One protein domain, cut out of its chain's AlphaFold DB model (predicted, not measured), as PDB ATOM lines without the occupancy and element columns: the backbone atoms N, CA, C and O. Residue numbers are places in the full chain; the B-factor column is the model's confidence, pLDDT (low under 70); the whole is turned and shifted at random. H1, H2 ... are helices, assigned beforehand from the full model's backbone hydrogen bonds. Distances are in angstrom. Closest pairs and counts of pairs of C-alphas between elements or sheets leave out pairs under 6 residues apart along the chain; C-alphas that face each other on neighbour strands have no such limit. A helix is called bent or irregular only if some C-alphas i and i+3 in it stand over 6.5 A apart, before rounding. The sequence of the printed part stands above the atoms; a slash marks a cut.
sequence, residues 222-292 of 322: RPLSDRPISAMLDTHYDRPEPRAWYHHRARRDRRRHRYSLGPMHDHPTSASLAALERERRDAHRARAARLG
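AT A GLANCE: This is residues 222 to 292 of the 322 residues of a protein of Agromyces intestinalis (UniProt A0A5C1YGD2). Three separate helices, H1, H2 and H3, are strung on long loops like the arms of a loose, open frame, and no helix packs on another. The longest, H3, is an arm whose last part, residues 282 to 292, sticks out into the open, and residues 232 to 240, of which 232 and 233 belong to H1, stick out as well. The printed part has 71 residues with three named helices, in the order H1, H2, H3, and no named strand; the class is all helix. The whole is loose, with a radius of gyration of the C-alphas of 14.2 A, and the C-alphas span 37 by 36 by 24 A.

IN THESE COORDINATES: Start at C-alpha 222, at (8.594, 43.864, 20.643), where the printed part begins. Go on to Ile 229 at (20.542, 36.497, 22.072), and you are at the first residue of H1, residues 229 to 233, 6.4 A from first to last C-alpha; its direction is mainly toward lower z. Next find Arg 249 at (6.445, 35.417, 31.067), where H2 begins; it holds residues 249 to 258, is 14.1 A long and runs mainly toward higher y. H3 holds residues 270 to 292 and is 32.6 A long; it runs mainly toward higher x, from C-alpha 270 at (2.717, 47.004, 12.776) to C-alpha 292 at (32.415, 59.565, 17.483).

HOW THE PARTS SIT: Look first at H1 and H2, which are apart, with no C-alpha of the one within 8 A of the other. By the same test H2 and H3 are apart. H1 and H3 are apart too. Along H3, look at residues 282 to 292, which stand free: they have no C-alpha 8 or more residues away along the chain within 10 A. Between the O of residue i and the N of residue i+4, every pair inside H1, H2 and H3 is within hydrogen-bond range. None of the three helices is bent or irregular.

THE WHOLE: The two C-alphas farthest apart are those of Asp 238 and Arg 290, at 38.3 A, and the first and last printed C-alphas, of Arg 222 and Gly 292, are 28.7 A apart. Without the stretches that stand free, residues 232 to 240 and 282 to 292, the body has 51 residues and spans 26 by 25 by 19 A. The link from H1 to H2 is long, with 15 residues, 234 to 248, whose C-alphas lie 7 to 22 A from the mean of the C-alphas. The link from H2 to H3 is also long, with 11 residues. The printed part has no cut. Read the B-factor column for the model's confidence: the mean pLDDT of the printed part is 85.6, and residues 235 and 292 are under 70.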
ATOM      1  N   ARG A 222       7.367  43.071  20.685       89.06
ATOM      2  CA  ARG A 222       8.594  43.864  20.643       89.06
ATOM      3  C   ARG A 222       9.116  43.923  19.212       89.06
ATOM      4  O   ARG A 222       8.883  42.991  18.438       89.06
ATOM      5  N   PRO A 223       9.814  45.004  18.847       89.12
ATOM      6  CA  PRO A 223      10.335  45.154  17.500       89.12
ATOM      7  C   PRO A 223      11.568  44.254  17.296       89.12
ATOM      8  O   PRO A 223      12.102  43.688  18.255       89.12
ATOM      9  N   LEU A 224      12.012  44.107  16.046       86.38
ATOM     10  CA  LEU A 224      13.047  43.138  15.656       86.38
ATOM     11  C   LEU A 224      14.417  43.403  16.271       86.38
ATOM     12  O   LEU A 224      15.118  42.449  16.594       86.38
ATOM     13  N   SER A 225      14.745  44.665  16.554       84.56
ATOM     14  CA  SER A 225      15.956  45.020  17.306       84.56
ATOM     15  C   SER A 225      16.025  44.412  18.708       84.56
ATOM     16  O   SER A 225      17.110  44.305  19.268       84.56
ATOM     17  N   ASP A 226      14.895  44.008  19.299       84.06
ATOM     18  CA  ASP A 226      14.850  43.399  20.635       84.06
ATOM     19  C   ASP A 226      14.982  41.868  20.599       84.06
ATOM     20  O   ASP A 226      14.563  41.172  21.531       84.06
ATOM     21  N   ARG A 227      15.516  41.329  19.495       83.88
ATOM     22  CA  ARG A 227      15.726  39.894  19.300       83.88
ATOM     23  C   ARG A 227      16.547  39.324  20.466       83.88
ATOM     24  O   ARG A 227      17.611  39.850  20.793       83.88
ATOM     25  N   PRO A 228      16.084  38.248  21.127       77.69
ATOM     26  CA  PRO A 228      16.852  37.637  22.201       77.69
ATOM     27  C   PRO A 228      18.144  37.021  21.650       77.69
ATOM     28  O   PRO A 228      18.133  36.438  20.570       77.69
ATOM     29  N   ILE A 229      19.227  37.069  22.434       78.31
ATOM     30  CA  ILE A 229      20.542  36.497  22.072       78.31
ATOM     31  C   ILE A 229      20.425  35.046  21.586       78.31
ATOM     32  O   ILE A 229      21.023  34.690  20.580       78.31
ATOM     33  N   SER A 230      19.593  34.228  22.236       74.75
ATOM     34  CA  SER A 230      19.346  32.841  21.815       74.75
ATOM     35  C   SER A 230      18.872  32.740  20.363       74.75
ATOM     36  O   SER A 230      19.289  31.849  19.642       74.75
ATOM     37  N   ALA A 231      18.042  33.683  19.917       75.50
ATOM     38  CA  ALA A 231      17.591  33.732  18.537       75.50
ATOM     39  C   ALA A 231      18.642  34.318  17.588       75.50
ATOM     40  O   ALA A 231      18.529  34.088  16.395       75.50
ATOM     41  N   MET A 232      19.611  35.109  18.057       76.12
ATOM     42  CA  MET A 232      20.728  35.568  17.216       76.12
ATOM     43  C   MET A 232      21.699  34.420  16.919       76.12
ATOM     44  O   MET A 232      22.190  34.308  15.801       76.12
ATOM     45  N   LEU A 233      21.935  33.561  17.913       79.81
ATOM     46  CA  LEU A 233      22.814  32.396  17.789       79.81
ATOM     47  C   LEU A 233      22.203  31.292  16.913       79.81
ATOM     48  O   LEU A 233      22.930  30.608  16.205       79.81
ATOM     49  N   ASP A 234      20.876  31.154  16.926       71.25
ATOM     50  CA  ASP A 234      20.141  30.138  16.165       71.25
ATOM     51  C   ASP A 234      19.490  30.742  14.904       71.25
ATOM     52  O   ASP A 234      18.265  30.875  14.789       71.25
ATOM     53  N   THR A 235      20.324  31.226  13.976       68.38
ATOM     54  CA  THR A 235      19.843  31.857  12.736       68.38
ATOM     55  C   THR A 235      19.439  30.795  11.712       68.38
ATOM     56  O   THR A 235      20.272  30.228  11.014       68.38
ATOM     57  N   HIS A 236      18.130  30.556  11.602       74.94
ATOM     58  CA  HIS A 236      17.528  29.700  10.573       74.94
ATOM     59  C   HIS A 236      17.307  30.489   9.276       74.94
ATOM     60  O   HIS A 236      16.372  31.284   9.207       74.94
ATOM     61  N   TYR A 237      18.132  30.257   8.251       78.06
ATOM     62  CA  TYR A 237      18.039  30.966   6.963       78.06
ATOM     63  C   TYR A 237      16.780  30.622   6.152       78.06
ATOM     64  O   TYR A 237      16.256  31.475   5.442       78.06
ATOM     65  N   ASP A 238      16.244  29.409   6.309       85.31
ATOM     66  CA  ASP A 238      15.065  28.946   5.560       85.31
ATOM     67  C   ASP A 238      13.739  29.503   6.093       85.31
ATOM     68  O   ASP A 238      12.667  29.244   5.539       85.31
ATOM     69  N   ARG A 239      13.773  30.240   7.210       81.88
ATOM     70  CA  ARG A 239      12.570  30.782   7.838       81.88
ATOM     71  C   ARG A 239      12.463  32.272   7.548       81.88
ATOM     72  O   ARG A 239      13.422  33.002   7.797       81.88
ATOM     73  N   PRO A 240      11.289  32.751   7.097       84.88
ATOM     74  CA  PRO A 240      11.072  34.181   6.979       84.88
ATOM     75  C   PRO A 240      11.294  34.833   8.342       84.88
ATOM     76  O   PRO A 240      10.891  34.282   9.376       84.88
ATOM     77  N   GLU A 241      11.916  36.010   8.336       84.31
ATOM     78  CA  GLU A 241      12.157  36.758   9.561       84.31
ATOM     79  C   GLU A 241      10.819  36.999  10.282       84.31
ATOM     80  O   GLU A 241       9.800  37.276   9.634       84.31
ATOM     81  N   PRO A 242      10.745  36.818  11.612       88.88
ATOM     82  CA  PRO A 242       9.524  37.130  12.335       88.88
ATOM     83  C   PRO A 242       9.177  38.609  12.169       88.88
ATOM     84  O   PRO A 242      10.046  39.450  11.984       88.88
ATOM     85  N   ARG A 243       7.891  38.944  12.280       90.25
ATOM     86  CA  ARG A 243       7.418  40.340  12.227       90.25
ATOM     87  C   ARG A 243       7.548  41.081  13.559       90.25
ATOM     88  O   ARG A 243       7.505  42.307  13.587       90.25
ATOM     89  N   ALA A 244       7.667  40.341  14.656       91.69
ATOM     90  CA  ALA A 244       7.878  40.848  16.005       91.69
ATOM     91  C   ALA A 244       8.400  39.730  16.913       91.69
ATOM     92  O   ALA A 244       8.225  38.546  16.624       91.69
ATOM     93  N   TRP A 245       8.983  40.125  18.042       89.38
ATOM     94  CA  TRP A 245       9.427  39.219  19.098       89.38
ATOM     95  C   TRP A 245       8.599  39.391  20.360       89.38
ATOM     96  O   TRP A 245       7.936  40.402  20.563       89.38
ATOM     97  N   TYR A 246       8.679  38.410  21.245       90.62
ATOM     98  CA  TYR A 246       8.225  38.539  22.619       90.62
ATOM     99  C   TYR A 246       9.150  37.738  23.533       90.62
ATOM    100  O   TYR A 246       9.869  36.832  23.103       90.62
ATOM    101  N   HIS A 247       9.130  38.060  24.820       87.38
ATOM    102  CA  HIS A 247       9.774  37.245  25.841       87.38
ATOM    103  C   HIS A 247       8.737  36.387  26.554       87.38
ATOM    104  O   HIS A 247       7.625  36.842  26.805       87.38
ATOM    105  N   HIS A 248       9.113  35.167  26.944       88.88
ATOM    106  CA  HIS A 248       8.287  34.370  27.848       88.88
ATOM    107  C   HIS A 248       8.071  35.093  29.185       88.88
ATOM    108  O   HIS A 248       8.907  35.899  29.607       88.88
ATOM    109  N   ARG A 249       6.964  34.752  29.859       91.50
ATOM    110  CA  ARG A 249       6.445  35.417  31.067       91.50
ATOM    111  C   ARG A 249       7.536  35.796  32.076       91.50
ATOM    112  O   ARG A 249       7.697  36.971  32.376       91.50
ATOM    113  N   ALA A 250       8.364  34.842  32.506       91.44
ATOM    114  CA  ALA A 250       9.409  35.097  33.502       91.44
ATOM    115  C   ALA A 250      10.439  36.158  33.062       91.44
ATOM    116  O   ALA A 250      10.871  36.980  33.867       91.44
ATOM    117  N   ARG A 251      10.843  36.166  31.785       89.12
ATOM    118  CA  ARG A 251      11.802  37.148  31.255       89.12
ATOM    119  C   ARG A 251      11.135  38.500  30.994       89.12
ATOM    120  O   ARG A 251      11.756  39.528  31.251       89.12
ATOM    121  N   ARG A 252       9.878  38.498  30.538       90.19
ATOM    122  CA  ARG A 252       9.033  39.697  30.425       90.19
ATOM    123  C   ARG A 252       8.913  40.399  31.780       90.19
ATOM    124  O   ARG A 252       9.200  41.586  31.862       90.19
ATOM    125  N   ASP A 253       8.579  39.665  32.837       91.75
ATOM    126  CA  ASP A 253       8.346  40.231  34.172       91.75
ATOM    127  C   ASP A 253       9.626  40.773  34.802       91.75
ATOM    128  O   ASP A 253       9.643  41.910  35.269       91.75
ATOM    129  N   ARG A 254      10.743  40.037  34.701       91.56
ATOM    130  CA  ARG A 254      12.062  40.556  35.109       91.56
ATOM    131  C   ARG A 254      12.417  41.854  34.387       91.56
ATOM    132  O   ARG A 254      13.001  42.751  34.984       91.56
ATOM    133  N   ARG A 255      12.089  41.950  33.098       87.75
ATOM    134  CA  ARG A 255      12.346  43.144  32.289       87.75
ATOM    135  C   ARG A 255      11.448  44.306  32.714       87.75
ATOM    136  O   ARG A 255      11.959  45.408  32.873       87.75
ATOM    137  N   ARG A 256      10.151  44.062  32.931       90.38
ATOM    138  CA  ARG A 256       9.217  45.068  33.458       90.38
ATOM    139  C   ARG A 256       9.696  45.612  34.800       90.38
ATOM    140  O   ARG A 256       9.808  46.819  34.935       90.38
ATOM    141  N   HIS A 257      10.101  44.735  35.717       91.62
ATOM    142  CA  HIS A 257      10.662  45.132  37.007       91.62
ATOM    143  C   HIS A 257      11.969  45.929  36.863       91.62
ATOM    144  O   HIS A 257      12.115  46.985  37.461       91.62
ATOM    145  N   ARG A 258      12.921  45.458  36.041       91.12
ATOM    146  CA  ARG A 258      14.221  46.128  35.838       91.12
ATOM    147  C   ARG A 258      14.083  47.556  35.310       91.12
ATOM    148  O   ARG A 258      14.895  48.403  35.656       91.12
ATOM    149  N   TYR A 259      13.118  47.788  34.427       85.94
ATOM    150  CA  TYR A 259      12.929  49.071  33.750       85.94
ATOM    151  C   TYR A 259      11.707  49.841  34.262       85.94
ATOM    152  O   TYR A 259      11.290  50.792  33.607       85.94
ATOM    153  N   SER A 260      11.103  49.405  35.373       88.38
ATOM    154  CA  SER A 260       9.855  49.957  35.920       88.38
ATOM    155  C   SER A 260       8.770  50.170  34.855       88.38
ATOM    156  O   SER A 260       8.054  51.169  34.857       88.38
ATOM    157  N   LEU A 261       8.668  49.237  33.901       82.56
ATOM    158  CA  LEU A 261       7.673  49.299  32.834       82.56
ATOM    159  C   LEU A 261       6.349  48.765  33.367       82.56
ATOM    160  O   LEU A 261       6.274  47.626  33.836       82.56
ATOM    161  N   GLY A 262       5.301  49.572  33.227       76.75
ATOM    162  CA  GLY A 262       3.934  49.138  33.473       76.75
ATOM    163  C   GLY A 262       3.498  48.013  32.523       76.75
ATOM    164  O   GLY A 262       4.180  47.706  31.535       76.75
ATOM    165  N   PRO A 263       2.357  47.366  32.810       73.00
ATOM    166  CA  PRO A 263       1.751  46.444  31.868       73.00
ATOM    167  C   PRO A 263       1.491  47.149  30.536       73.00
ATOM    168  O   PRO A 263       0.931  48.240  30.488       73.00
ATOM    169  N   MET A 264       1.908  46.519  29.438       73.88
ATOM    170  CA  MET A 264       1.541  46.996  28.112       73.88
ATOM    171  C   MET A 264       0.048  46.704  27.932       73.88
ATOM    172  O   MET A 264      -0.351  45.542  27.885       73.88
ATOM    173  N   HIS A 265      -0.771  47.758  27.947       71.50
ATOM    174  CA  HIS A 265      -2.232  47.631  27.976       71.50
ATOM    175  C   HIS A 265      -2.830  47.169  26.642       71.50
ATOM    176  O   HIS A 265      -3.949  46.667  26.629       71.50
ATOM    177  N   ASP A 266      -2.086  47.293  25.539       83.12
ATOM    178  CA  ASP A 266      -2.548  46.869  24.219       83.12
ATOM    179  C   ASP A 266      -1.427  46.231  23.389       83.12
ATOM    180  O   ASP A 266      -0.232  46.493  23.580       83.12
ATOM    181  N   HIS A 267      -1.832  45.392  22.437       85.88
ATOM    182  CA  HIS A 267      -0.934  44.853  21.433       85.88
ATOM    183  C   HIS A 267      -0.545  45.948  20.440       85.88
ATOM    184  O   HIS A 267      -1.414  46.575  19.837       85.88
ATOM    185  N   PRO A 268       0.755  46.153  20.188       90.19
ATOM    186  CA  PRO A 268       1.183  47.159  19.240       90.19
ATOM    187  C   PRO A 268       0.772  46.784  17.812       90.19
ATOM    188  O   PRO A 268       0.769  45.615  17.403       90.19
ATOM    189  N   THR A 269       0.453  47.809  17.028       92.12
ATOM    190  CA  THR A 269       0.232  47.690  15.591       92.12
ATOM    191  C   THR A 269       1.561  47.530  14.861       92.12
ATOM    192  O   THR A 269       2.639  47.830  15.382       92.12
ATOM    193  N   SER A 270       1.503  47.071  13.609       88.75
ATOM    194  CA  SER A 270       2.717  47.004  12.776       88.75
ATOM    195  C   SER A 270       3.356  48.392  12.604       88.75
ATOM    196  O   SER A 270       4.579  48.523  12.604       88.75
ATOM    197  N   ALA A 271       2.529  49.440  12.513       90.56
ATOM    198  CA  ALA A 271       2.985  50.820  12.401       90.56
ATOM    199  C   ALA A 271       3.661  51.321  13.686       90.56
ATOM    200  O   ALA A 271       4.705  51.972  13.599       90.56
ATOM    201  N   SER A 272       3.117  50.997  14.868       91.06
ATOM    202  CA  SER A 272       3.714  51.429  16.137       91.06
ATOM    203  C   SER A 272       5.035  50.714  16.428       91.06
ATOM    204  O   SER A 272       5.983  51.358  16.874       91.06
ATOM    205  N   LEU A 273       5.167  49.428  16.077       90.81
ATOM    206  CA  LEU A 273       6.460  48.738  16.152       90.81
ATOM    207  C   LEU A 273       7.498  49.338  15.201       90.81
ATOM    208  O   LEU A 273       8.649  49.519  15.593       90.81
ATOM    209  N   ALA A 274       7.104  49.686  13.974       90.06
ATOM    210  CA  ALA A 274       8.004  50.335  13.024       90.06
ATOM    211  C   ALA A 274       8.434  51.738  13.491       90.06
ATOM    212  O   ALA A 274       9.571  52.143  13.239       90.06
ATOM    213  N   ALA A 275       7.551  52.480  14.168       91.25
ATOM    214  CA  ALA A 275       7.887  53.760  14.791       91.25
ATOM    215  C   ALA A 275       8.909  53.579  15.920       91.25
ATOM    216  O   ALA A 275       9.959  54.216  15.884       91.25
ATOM    217  N   LEU A 276       8.671  52.626  16.823       90.06
ATOM    218  CA  LEU A 276       9.599  52.301  17.907       90.06
ATOM    219  C   LEU A 276      10.979  51.864  17.383       90.06
ATOM    220  O   LEU A 276      12.011  52.201  17.958       90.06
ATOM    221  N   GLU A 277      11.017  51.120  16.278       90.50
ATOM    222  CA  GLU A 277      12.263  50.717  15.619       90.50
ATOM    223  C   GLU A 277      13.010  51.915  15.003       90.50
ATOM    224  O   GLU A 277      14.238  51.981  15.065       90.50
ATOM    225  N   ARG A 278      12.295  52.889  14.420       92.56
ATOM    226  CA  ARG A 278      12.903  54.147  13.945       92.56
ATOM    227  C   ARG A 278      13.503  54.940  15.103       92.56
ATOM    228  O   ARG A 278      14.685  55.256  15.042       92.56
ATOM    229  N   GLU A 279      12.740  55.148  16.173       91.50
ATOM    230  CA  GLU A 279      13.197  55.873  17.367       91.50
ATOM    231  C   GLU A 279      14.469  55.259  17.962       91.50
ATOM    232  O   GLU A 279      15.406  55.972  18.319       91.50
ATOM    233  N   ARG A 280      14.560  53.924  18.016       90.19
ATOM    234  CA  ARG A 280      15.772  53.234  18.482       90.19
ATOM    235  C   ARG A 280      16.966  53.441  17.578       90.19
ATOM    236  O   ARG A 280      18.065  53.662  18.080       90.19
ATOM    237  N   ARG A 281      16.771  53.350  16.263       90.75
ATOM    238  CA  ARG A 281      17.845  53.605  15.299       90.75
ATOM    239  C   ARG A 281      18.325  55.047  15.392       90.75
ATOM    240  O   ARG A 281      19.529  55.275  15.349       90.75
ATOM    241  N   ASP A 282      17.421  55.999  15.582       93.12
ATOM    242  CA  ASP A 282      17.758  57.412  15.772       93.12
ATOM    243  C   ASP A 282      18.533  57.632  17.072       93.12
ATOM    244  O   ASP A 282      19.592  58.256  17.054       93.12
ATOM    245  N   ALA A 283      18.089  57.031  18.178       90.31
ATOM    246  CA  ALA A 283      18.804  57.073  19.451       90.31
ATOM    247  C   ALA A 283      20.195  56.418  19.365       90.31
ATOM    248  O   ALA A 283      21.166  56.955  19.900       90.31
ATOM    249  N   HIS A 284      20.316  55.287  18.664       88.88
ATOM    250  CA  HIS A 284      21.600  54.629  18.424       88.88
ATOM    251  C   HIS A 284      22.531  55.513  17.586       88.88
ATOM    252  O   HIS A 284      23.687  55.694  17.957       88.88
ATOM    253  N   ARG A 285      22.027  56.113  16.497       90.69
ATOM    254  CA  ARG A 285      22.784  57.065  15.669       90.69
ATOM    255  C   ARG A 285      23.231  58.283  16.472       90.69
ATOM    256  O   ARG A 285      24.393  58.657  16.387       90.69
ATOM    257  N   ALA A 286      22.354  58.855  17.296       89.62
ATOM    258  CA  ALA A 286      22.690  59.984  18.158       89.62
ATOM    259  C   ALA A 286      23.757  59.617  19.202       89.62
ATOM    260  O   ALA A 286      24.685  60.389  19.430       89.62
ATOM    261  N   ARG A 287      23.670  58.427  19.813       88.06
ATOM    262  CA  ARG A 287      24.698  57.928  20.739       88.06
ATOM    263  C   ARG A 287      26.033  57.708  20.029       88.06
ATOM    264  O   ARG A 287      27.055  58.137  20.548       88.06
ATOM    265  N   ALA A 288      26.019  57.070  18.860       85.94
ATOM    266  CA  ALA A 288      27.216  56.845  18.060       85.94
ATOM    267  C   ALA A 288      27.862  58.168  17.628       85.94
ATOM    268  O   ALA A 288      29.071  58.297  17.726       85.94
ATOM    269  N   ALA A 289      27.067  59.172  17.241       85.81
ATOM    270  CA  ALA A 289      27.567  60.504  16.911       85.81
ATOM    271  C   ALA A 289      28.230  61.191  18.115       85.81
ATOM    272  O   ALA A 289      29.300  61.759  17.956       85.81
ATOM    273  N   ARG A 290      27.650  61.091  19.322       82.25
ATOM    274  CA  ARG A 290      28.263  61.626  20.555       82.25
ATOM    275  C   ARG A 290      29.586  60.943  20.899       82.25
ATOM    276  O   ARG A 290      30.517  61.610  21.328       82.25
ATOM    277  N   LEU A 291      29.659  59.622  20.725       79.38
ATOM    278  CA  LEU A 291      30.888  58.859  20.956       79.38
ATOM    279  C   LEU A 291      31.939  59.139  19.873       79.38
ATOM    280  O   LEU A 291      33.109  59.260  20.191       79.38
ATOM    281  N   GLY A 292      31.526  59.277  18.611       69.88
ATOM    282  CA  GLY A 292      32.415  59.565  17.483       69.88
ATOM    283  C   GLY A 292      32.845  61.030  17.369       69.88
ATOM    284  O   GLY A 292      33.821  61.313  16.687       69.88
TER     285      GLY A 292